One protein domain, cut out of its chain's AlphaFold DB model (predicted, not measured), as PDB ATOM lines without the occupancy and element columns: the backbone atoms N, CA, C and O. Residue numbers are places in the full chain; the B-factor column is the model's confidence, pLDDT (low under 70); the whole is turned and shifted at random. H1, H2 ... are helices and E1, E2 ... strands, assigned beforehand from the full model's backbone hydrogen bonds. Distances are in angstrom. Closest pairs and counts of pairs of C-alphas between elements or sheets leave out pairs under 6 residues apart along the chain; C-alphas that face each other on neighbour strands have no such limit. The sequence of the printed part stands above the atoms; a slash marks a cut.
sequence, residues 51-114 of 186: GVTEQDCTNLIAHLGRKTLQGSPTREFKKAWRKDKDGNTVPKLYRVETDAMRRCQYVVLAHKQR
ATOM      1  N   GLY A  51     -24.130   0.471  34.393       42.81
ATOM      2  CA  GLY A  51     -25.078   1.121  33.489       42.81
ATOM      3  C   GLY A  51     -26.509   1.013  34.027       42.81
ATOM      4  O   GLY A  51     -26.860   0.018  34.659       42.81
ATOM      5  N   VAL A  52     -27.331   2.044  33.800       47.28
ATOM      6  CA  VAL A  52     -28.700   2.086  34.335       47.28
ATOM      7  C   VAL A  52     -29.471   0.845  33.911       47.28
ATOM      8  O   VAL A  52     -29.719   0.632  32.722       47.28
ATOM      9  N   THR A  53     -29.896   0.055  34.893       55.31
ATOM     10  CA  THR A  53     -30.771  -1.087  34.657       55.31
ATOM     11  C   THR A  53     -32.236  -0.651  34.657       55.31
ATOM     12  O   THR A  53     -32.619   0.415  35.154       55.31
ATOM     13  N   GLU A  54     -33.107  -1.507  34.126       59.06
ATOM     14  CA  GLU A  54     -34.557  -1.308  34.224       59.06
ATOM     15  C   GLU A  54     -35.040  -1.322  35.690       59.06
ATOM     16  O   GLU A  54     -35.995  -0.622  36.049       59.06
ATOM     17  N   GLN A  55     -34.334  -2.046  36.566       52.56
ATOM     18  CA  GLN A  55     -34.609  -2.074  38.000       52.56
ATOM     19  C   GLN A  55     -34.275  -0.735  38.675       52.56
ATOM     20  O   GLN A  55     -35.059  -0.265  39.499       52.56
ATOM     21  N   ASP A  56     -33.178  -0.078  38.291       53.28
ATOM     22  CA  ASP A  56     -32.818   1.254  38.805       53.28
ATOM     23  C   ASP A  56     -33.861   2.299  38.409       53.28
ATOM     24  O   ASP A  56     -34.314   3.089  39.243       53.28
ATOM     25  N   CYS A  57     -34.322   2.249  37.152       60.06
ATOM     26  CA  CYS A  57     -35.434   3.075  36.684       60.06
ATOM     27  C   CYS A  57     -36.691   2.837  37.530       60.06
ATOM     28  O   CYS A  57     -37.331   3.789  37.981       60.06
ATOM     29  N   THR A  58     -37.031   1.574  37.788       61.97
ATOM     30  CA  THR A  58     -38.210   1.190  38.578       61.97
ATOM     31  C   THR A  58     -38.115   1.700  40.017       61.97
ATOM     32  O   THR A  58     -39.066   2.300  40.524       61.97
ATOM     33  N   ASN A  59     -36.952   1.541  40.653       54.53
ATOM     34  CA  ASN A  59     -36.683   2.013  42.010       54.53
ATOM     35  C   ASN A  59     -36.791   3.540  42.103       54.53
ATOM     36  O   ASN A  59     -37.421   4.058  43.026       54.53
ATOM     37  N   LEU A  60     -36.245   4.266  41.122       61.25
ATOM     38  CA  LEU A  60     -36.336   5.722  41.061       61.25
ATOM     39  C   LEU A  60     -37.790   6.189  40.909       61.25
ATOM     40  O   LEU A  60     -38.231   7.072  41.644       61.25
ATOM     41  N   ILE A  61     -38.565   5.588  40.003       65.94
ATOM     42  CA  ILE A  61     -39.981   5.940  39.824       65.94
ATOM     43  C   ILE A  61     -40.795   5.642  41.089       65.94
ATOM     44  O   ILE A  61     -41.600   6.482  41.509       65.94
ATOM     45  N   ALA A  62     -40.565   4.492  41.730       62.59
ATOM     46  CA  ALA A  62     -41.202   4.139  42.996       62.59
ATOM     47  C   ALA A  62     -40.855   5.147  44.105       62.59
ATOM     48  O   ALA A  62     -41.749   5.630  44.801       62.59
ATOM     49  N   HIS A  63     -39.581   5.536  44.215       55.84
ATOM     50  CA  HIS A  63     -39.105   6.526  45.180       55.84
ATOM     51  C   HIS A  63     -39.726   7.916  44.958       55.84
ATOM     52  O   HIS A  63     -40.174   8.574  45.905       55.84
ATOM     53  N   LEU A  64     -39.804   8.358  43.698       68.06
ATOM     54  CA  LEU A  64     -40.454   9.617  43.329       68.06
ATOM     55  C   LEU A  64     -41.956   9.598  43.650       68.06
ATOM     56  O   LEU A  64     -42.544  10.662  43.863       68.06
ATOM     57  N   GLY A  65     -42.575   8.410  43.699       69.56
ATOM     58  CA  GLY A  65     -43.977   8.217  44.068       69.56
ATOM     59  C   GLY A  65     -44.949   8.894  43.100       69.56
ATOM     60  O   GLY A  65     -46.033   9.321  43.496       69.56
ATOM     61  N   ARG A  66     -44.541   9.079  41.837       73.69
ATOM     62  CA  ARG A  66     -45.275   9.858  40.832       73.69
ATOM     63  C   ARG A  66     -45.255   9.159  39.479       73.69
ATOM     64  O   ARG A  66     -44.227   8.655  39.047       73.69
ATOM     65  N   LYS A  67     -46.397   9.198  38.785       81.19
ATOM     66  CA  LYS A  67     -46.562   8.659  37.419       81.19
ATOM     67  C   LYS A  67     -46.260   9.682  36.322       81.19
ATOM     68  O   LYS A  67     -46.271   9.347  35.141       81.19
ATOM     69  N   THR A  68     -46.041  10.941  36.695       80.38
ATOM     70  CA  THR A  68     -45.724  12.018  35.760       80.38
ATOM     71  C   THR A  68     -44.575  12.875  36.263       80.38
ATOM     72  O   THR A  68     -44.441  13.120  37.464       80.38
ATOM     73  N   LEU A  69     -43.761  13.354  35.326       80.06
ATOM     74  CA  LEU A  69     -42.616  14.220  35.582       80.06
ATOM     75  C   LEU A  69     -42.687  15.466  34.701       80.06
ATOM     76  O   LEU A  69     -43.170  15.415  33.568       80.06
ATOM     77  N   GLN A  70     -42.220  16.601  35.227       83.00
ATOM     78  CA  GLN A  70     -42.054  17.810  34.427       83.00
ATOM     79  C   GLN A  70     -40.781  17.673  33.597       83.00
ATOM     80  O   GLN A  70     -39.700  17.568  34.169       83.00
ATOM     81  N   GLY A  71     -40.902  17.679  32.272       78.94
ATOM     82  CA  GLY A  71     -39.786  17.387  31.368       78.94
ATOM     83  C   GLY A  71     -39.500  18.493  30.353       78.94
ATOM     84  O   GLY A  71     -40.389  19.261  29.973       78.94
ATOM     85  N   SER A  72     -38.256  18.552  29.877       81.56
ATOM     86  CA  SER A  72     -37.829  19.374  28.744       81.56
ATOM     87  C   SER A  72     -36.966  18.562  27.770       81.56
ATOM     88  O   SER A  72     -35.997  17.931  28.197       81.56
ATOM     89  N   PRO A  73     -37.253  18.595  26.453       80.06
ATOM     90  CA  PRO A  73     -36.394  17.977  25.438       80.06
ATOM     91  C   PRO A  73     -35.009  18.616  25.307       80.06
ATOM     92  O   PRO A  73     -34.087  17.980  24.811       80.06
ATOM     93  N   THR A  74     -34.861  19.875  25.729       78.31
ATOM     94  CA  THR A  74     -33.606  20.633  25.645       78.31
ATOM     95  C   THR A  74     -33.351  21.408  26.936       78.31
ATOM     96  O   THR A  74     -34.248  21.553  27.771       78.31
ATOM     97  N   ARG A  75     -32.153  21.992  27.064       71.06
ATOM     98  CA  ARG A  75     -31.759  22.874  28.180       71.06
ATOM     99  C   ARG A  75     -32.585  24.164  28.316       71.06
ATOM    100  O   ARG A  75     -32.406  24.933  29.253       71.06
ATOM    101  N   GLU A  76     -33.487  24.448  27.378       78.94
ATOM    102  CA  GLU A  76     -34.363  25.619  27.441       78.94
ATOM    103  C   GLU A  76     -35.566  25.363  28.362       78.94
ATOM    104  O   GLU A  76     -36.683  25.116  27.906       78.94
ATOM    105  N   PHE A  77     -35.375  25.475  29.677       71.56
ATOM    106  CA  PHE A  77     -36.412  25.155  30.670       71.56
ATOM    107  C   PHE A  77     -37.704  25.976  30.562       71.56
ATOM    108  O   PHE A  77     -38.747  25.530  31.035       71.56
ATOM    109  N   LYS A  78     -37.701  27.125  29.871       78.31
ATOM    110  CA  LYS A  78     -38.943  27.841  29.518       78.31
ATOM    111  C   LYS A  78     -39.919  26.938  28.748       78.31
ATOM    112  O   LYS A  78     -41.126  27.036  28.942       78.31
ATOM    113  N   LYS A  79     -39.404  26.009  27.930       80.31
ATOM    114  CA  LYS A  79     -40.203  25.033  27.174       80.31
ATOM    115  C   LYS A  79     -40.817  23.938  28.055       80.31
ATOM    116  O   LYS A  79     -41.741  23.280  27.576       80.31
ATOM    117  N   ALA A  80     -40.384  23.784  29.310       80.81
ATOM    118  CA  ALA A  80     -40.957  22.865  30.304       80.81
ATOM    119  C   ALA A  80     -42.257  23.388  30.949       80.81
ATOM    120  O   ALA A  80     -42.834  22.734  31.820       80.81
ATOM    121  N   TRP A  81     -42.723  24.565  30.529       87.31
ATOM    122  CA  TRP A  81     -43.958  25.202  30.974       87.31
ATOM    123  C   TRP A  81     -44.908  25.396  29.788       87.31
ATOM    124  O   TRP A  81     -44.481  25.487  28.634       87.31
ATOM    125  N   ARG A  82     -46.215  25.424  30.053       89.12
ATOM    126  CA  ARG A  82     -47.260  25.730  29.066       89.12
ATOM    127  C   ARG A  82     -48.315  26.645  29.666       89.12
ATOM    128  O   ARG A  82     -48.419  26.747  30.884       89.12
ATOM    129  N   LYS A  83     -49.118  27.265  28.806       92.94
ATOM    130  CA  LYS A  83     -50.372  27.884  29.224       92.94
ATOM    131  C   LYS A  83     -51.466  26.823  29.296       92.94
ATOM    132  O   LYS A  83     -51.531  25.964  28.416       92.94
ATOM    133  N   ASP A  84     -52.252  26.832  30.364       92.12
ATOM    134  CA  ASP A  84     -53.514  26.101  30.392       92.12
ATOM    135  C   ASP A  84     -54.612  26.891  29.663       92.12
ATOM    136  O   ASP A  84     -54.380  27.974  29.119       92.12
ATOM    137  N   LYS A  85     -55.812  26.312  29.624       93.44
ATOM    138  CA  LYS A  85     -57.003  26.911  29.011       93.44
ATOM    139  C   LYS A  85     -57.408  28.252  29.642       93.44
ATOM    140  O   LYS A  85     -58.043  29.053  28.972       93.44
ATOM    141  N   ASP A  86     -57.007  28.489  30.888       94.75
ATOM    142  CA  ASP A  86     -57.346  29.674  31.675       94.75
ATOM    143  C   ASP A  86     -56.217  30.730  31.606       94.75
ATOM    144  O   ASP A  86     -56.285  31.776  32.247       94.75
ATOM    145  N   GLY A  87     -55.165  30.480  30.815       93.12
ATOM    146  CA  GLY A  87     -54.026  31.384  30.632       93.12
ATOM    147  C   GLY A  87     -52.960  31.298  31.730       93.12
ATOM    148  O   GLY A  87     -51.956  32.029  31.681       93.12
ATOM    149  N   ASN A  88     -53.100  30.379  32.687       91.94
ATOM    150  CA  ASN A  88     -52.124  30.180  33.753       91.94
ATOM    151  C   ASN A  88     -50.900  29.429  33.234       91.94
ATOM    152  O   ASN A  88     -50.989  28.540  32.386       91.94
ATOM    153  N   THR A  89     -49.724  29.780  33.753       87.81
ATOM    154  CA  THR A  89     -48.496  29.037  33.459       87.81
ATOM    155  C   THR A  89     -48.449  27.782  34.324       87.81
ATOM    156  O   THR A  89     -48.299  27.870  35.539       87.81
ATOM    157  N   VAL A  90     -48.539  26.616  33.694       84.38
ATOM    158  CA  VAL A  90     -48.529  25.303  34.351       84.38
ATOM    159  C   VAL A  90     -47.369  24.445  33.833       84.38
ATOM    160  O   VAL A  90     -46.927  24.623  32.690       84.38
ATOM    161  N   PRO A  91     -46.839  23.504  34.633       84.75
ATOM    162  CA  PRO A  91     -45.765  22.622  34.186       84.75
ATOM    163  C   PRO A  91     -46.241  21.688  33.062       84.75
ATOM    164  O   PRO A  91     -47.375  21.199  33.066       84.75
ATOM    165  N   LYS A  92     -45.365  21.398  32.093       87.75
ATOM    166  CA  LYS A  92     -45.594  20.328  31.110       87.75
ATOM    167  C   LYS A  92     -45.232  18.987  31.730       87.75
ATOM    168  O   LYS A  92     -44.056  18.666  31.871       87.75
ATOM    169  N   LEU A  93     -46.256  18.225  32.093       87.69
ATOM    170  CA  LEU A  93     -46.119  16.906  32.699       87.69
ATOM    171  C   LEU A  93     -46.204  15.806  31.636       87.69
ATOM    172  O   LEU A  93     -47.136  15.795  30.831       87.69
ATOM    173  N   TYR A  94     -45.266  14.866  31.683       84.88
ATOM    174  CA  TYR A  94     -45.228  13.675  30.836       84.88
ATOM    175  C   TYR A  94     -45.383  12.430  31.697       84.88
ATOM    176  O   TYR A  94     -44.817  12.359  32.786       84.88
ATOM    177  N   ARG A  95     -46.151  11.452  31.212       86.75
ATOM    178  CA  ARG A  95     -46.229  10.126  31.835       86.75
ATOM    179  C   ARG A  95     -44.921   9.377  31.615       86.75
ATOM    180  O   ARG A  95     -44.416   9.380  30.492       86.75
ATOM    181  N   VAL A  96     -44.397   8.767  32.673       78.38
ATOM    182  CA  VAL A  96     -43.037   8.201  32.705       78.38
ATOM    183  C   VAL A  96     -42.827   7.105  31.657       78.38
ATOM    184  O   VAL A  96     -41.763   7.022  31.057       78.38
ATOM    185  N   GLU A  97     -43.877   6.349  31.353       79.38
ATOM    186  CA  GLU A  97     -43.897   5.250  30.389       79.38
ATOM    187  C   GLU A  97     -44.029   5.681  28.914       79.38
ATOM    188  O   GLU A  97     -43.988   4.841  28.018       79.38
ATOM    189  N   THR A  98     -44.203   6.976  28.628       82.50
ATOM    190  CA  THR A  98     -44.502   7.449  27.263       82.50
ATOM    191  C   THR A  98     -43.259   7.858  26.478       82.50
ATOM    192  O   THR A  98     -42.318   8.432  27.025       82.50
ATOM    193  N   ASP A  99     -43.303   7.710  25.151       81.62
ATOM    194  CA  ASP A  99     -42.237   8.201  24.260       81.62
ATOM    195  C   ASP A  99     -41.993   9.705  24.397       81.62
ATOM    196  O   ASP A  99     -40.890  10.198  24.169       81.62
ATOM    197  N   ALA A 100     -43.021  10.463  24.784       81.94
ATOM    198  CA  ALA A 100     -42.881  11.884  25.058       81.94
ATOM    199  C   ALA A 100     -41.941  12.160  26.240       81.94
ATOM    200  O   ALA A 100     -41.157  13.107  26.171       81.94
ATOM    201  N   MET A 101     -41.962  11.307  27.270       82.00
ATOM    202  CA  MET A 101     -40.992  11.362  28.360       82.00
ATOM    203  C   MET A 101     -39.598  10.937  27.890       82.00
ATOM    204  O   MET A 101     -38.635  11.624  28.202       82.00
ATOM    205  N   ARG A 102     -39.482   9.878  27.074       74.44
ATOM    206  CA  ARG A 102     -38.185   9.416  26.530       74.44
ATOM    207  C   ARG A 102     -37.466  10.473  25.682       74.44
ATOM    208  O   ARG A 102     -36.248  10.444  25.560       74.44
ATOM    209  N   ARG A 103     -38.211  11.423  25.104       78.88
ATOM    210  CA  ARG A 103     -37.653  12.577  24.375       78.88
ATOM    211  C   ARG A 103     -37.174  13.710  25.287       78.88
ATOM    212  O   ARG A 103     -36.504  14.618  24.801       78.88
ATOM    213  N   CYS A 104     -37.541  13.705  26.567       76.69
ATOM    214  CA  CYS A 104     -37.076  14.698  27.524       76.69
ATOM    215  C   CYS A 104     -35.649  14.362  27.966       76.69
ATOM    216  O   CYS A 104     -35.386  13.263  28.435       76.69
ATOM    217  N   GLN A 105     -34.742  15.326  27.830       69.81
ATOM    218  CA  GLN A 105     -33.357  15.210  28.301       69.81
ATOM    219  C   GLN A 105     -33.198  15.730  29.733       69.81
ATOM    220  O   GLN A 105     -32.249  15.373  30.417       69.81
ATOM    221  N   TYR A 106     -34.134  16.570  30.183       68.94
ATOM    222  CA  TYR A 106     -34.081  17.223  31.484       68.94
ATOM    223  C   TYR A 106     -35.417  17.073  32.209       68.94
ATOM    224  O   TYR A 106     -36.477  17.238  31.600       68.94
ATOM    225  N   VAL A 107     -35.365  16.806  33.514       68.44
ATOM    226  CA  VAL A 107     -36.535  16.717  34.396       68.44
ATOM    227  C   VAL A 107     -36.419  17.764  35.493       68.44
ATOM    228  O   VAL A 107     -35.364  17.924  36.096       68.44
ATOM    229  N   VAL A 108     -37.510  18.477  35.765       65.94
ATOM    230  CA  VAL A 108     -37.581  19.453  36.855       65.94
ATOM    231  C   VAL A 108     -38.311  18.820  38.038       65.94
ATOM    232  O   VAL A 108     -39.502  18.512  37.964       65.94
ATOM    233  N   LEU A 109     -37.605  18.645  39.153       64.31
ATOM    234  CA  LEU A 109     -38.179  18.177  40.414       64.31
ATOM    235  C   LEU A 109     -38.616  19.391  41.251       64.31
ATOM    236  O   LEU A 109     -37.865  19.922  42.055       64.31
ATOM    237  N   ALA A 110     -39.836  19.881  41.024       53.00
ATOM    238  CA  ALA A 110     -40.270  21.197  41.512       53.00
ATOM    239  C   ALA A 110     -40.908  21.244  42.929       53.00
ATOM    240  O   ALA A 110     -41.643  22.187  43.212       53.00
ATOM    241  N   HIS A 111     -40.721  20.261  43.828       51.22
ATOM    242  CA  HIS A 111     -41.472  20.225  45.107       51.22
ATOM    243  C   HIS A 111     -40.644  20.547  46.366       51.22
ATOM    244  O   HIS A 111     -39.577  19.986  46.569       51.22
ATOM    245  N   LYS A 112     -41.209  21.367  47.272       47.22
ATOM    246  CA  LYS A 112     -40.578  21.943  48.485       47.22
ATOM    247  C   LYS A 112     -40.315  20.986  49.670       47.22
ATOM    248  O   LYS A 112     -39.886  21.450  50.715       47.22
ATOM    249  N   GLN A 113     -40.611  19.688  49.564       49.19
ATOM    250  CA  GLN A 113     -40.589  18.758  50.718       49.19
ATOM    251  C   GLN A 113     -39.818  17.453  50.483       49.19
ATOM    252  O   GLN A 113     -40.024  16.481  51.201       49.19
ATOM    253  N   ARG A 114     -38.957  17.382  49.470       51.53
ATOM    254  CA  ARG A 114     -38.116  16.199  49.251       51.53
ATOM    255  C   ARG A 114     -36.715  16.622  48.850       51.53
ATOM    256  O   ARG A 114     -36.543  17.744  48.379       51.53
TER     257      ARG A 114
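AT A GLANCE: This is residues 51 to 114 of the 186 residues of an uncharacterized protein of Corynebacterium kroppenstedtii (UniProt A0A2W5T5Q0). A small three-stranded sheet of E4, E1 and E5 sits in the middle of an elongated domain, with helix H1 towards one end of the long axis and the hairpin E2 and E3 towards the other. The short helix H2 packs on the sheet, H3 grazes it, and residues 51 to 56, of which 54 to 56 belong to H1, stick out. The printed part has 64 residues, with three named helices and five named strands in the order H1 E1 H2 E2 E3 E4 H3 E5; the class is mixed, and both sheets, E4 - E1 - E5 and E2 - E3, are antiparallel. It is only just compact, close to loose, with a radius of gyration of the C-alphas of 12.8 A and spans of 40 by 26 by 18 A.

IN THESE COORDINATES: H1, residues 54 to 64, begins at C-alpha 54 (-34.557, -1.308, 34.224) and is 15.4 A long. E1, residues 68 to 72, measures 12.9 A; H2 is residues 77 to 80. E2, residues 81 to 83, E3, residues 89 to 91, E4, residues 93 to 95, and H3, residues 99 to 102, follow. E5, residues 106 to 108, ends at C-alpha 108 (-37.581, 19.453, 36.855).

HOW THE PARTS SIT: H1 is not on the three-stranded sheet. E1's pairing is staggered: residues 68 to 70 pair with E4 (N 69 and O 94, 2.9 A), residues 70 to 72 with E5 (N 72 and O 106, 2.8 A). H2 is on this sheet at a height of 7.4 A, only just over E1, with 3 of its C-alphas there; the closest C-alphas are those of Ser 72 and Ala 80, 4.9 A apart. In the hairpin E2 and E3, N 82 and O 90 are 2.8 A apart, and E3 runs on into E4 at 27 degrees. E4, H3 and E5 form a split strand-helix-strand unit, two strands of one sheet joined through a helix, with E1 between them in the sheet and a right-handed crossover. H3 only grazes the sheet, with residues 100 to 102. In H1 every O i to N i+4 pair is within hydrogen-bond range; H2 and H3 are too short for one.

THE WHOLE: The farthest C-alphas, of Gly 51 and Asp 86, are 43.1 A apart. The printed part has no cut and no long link. Its mean pLDDT is 73.3, with residues 51 to 65 and 105 to 114 under 70.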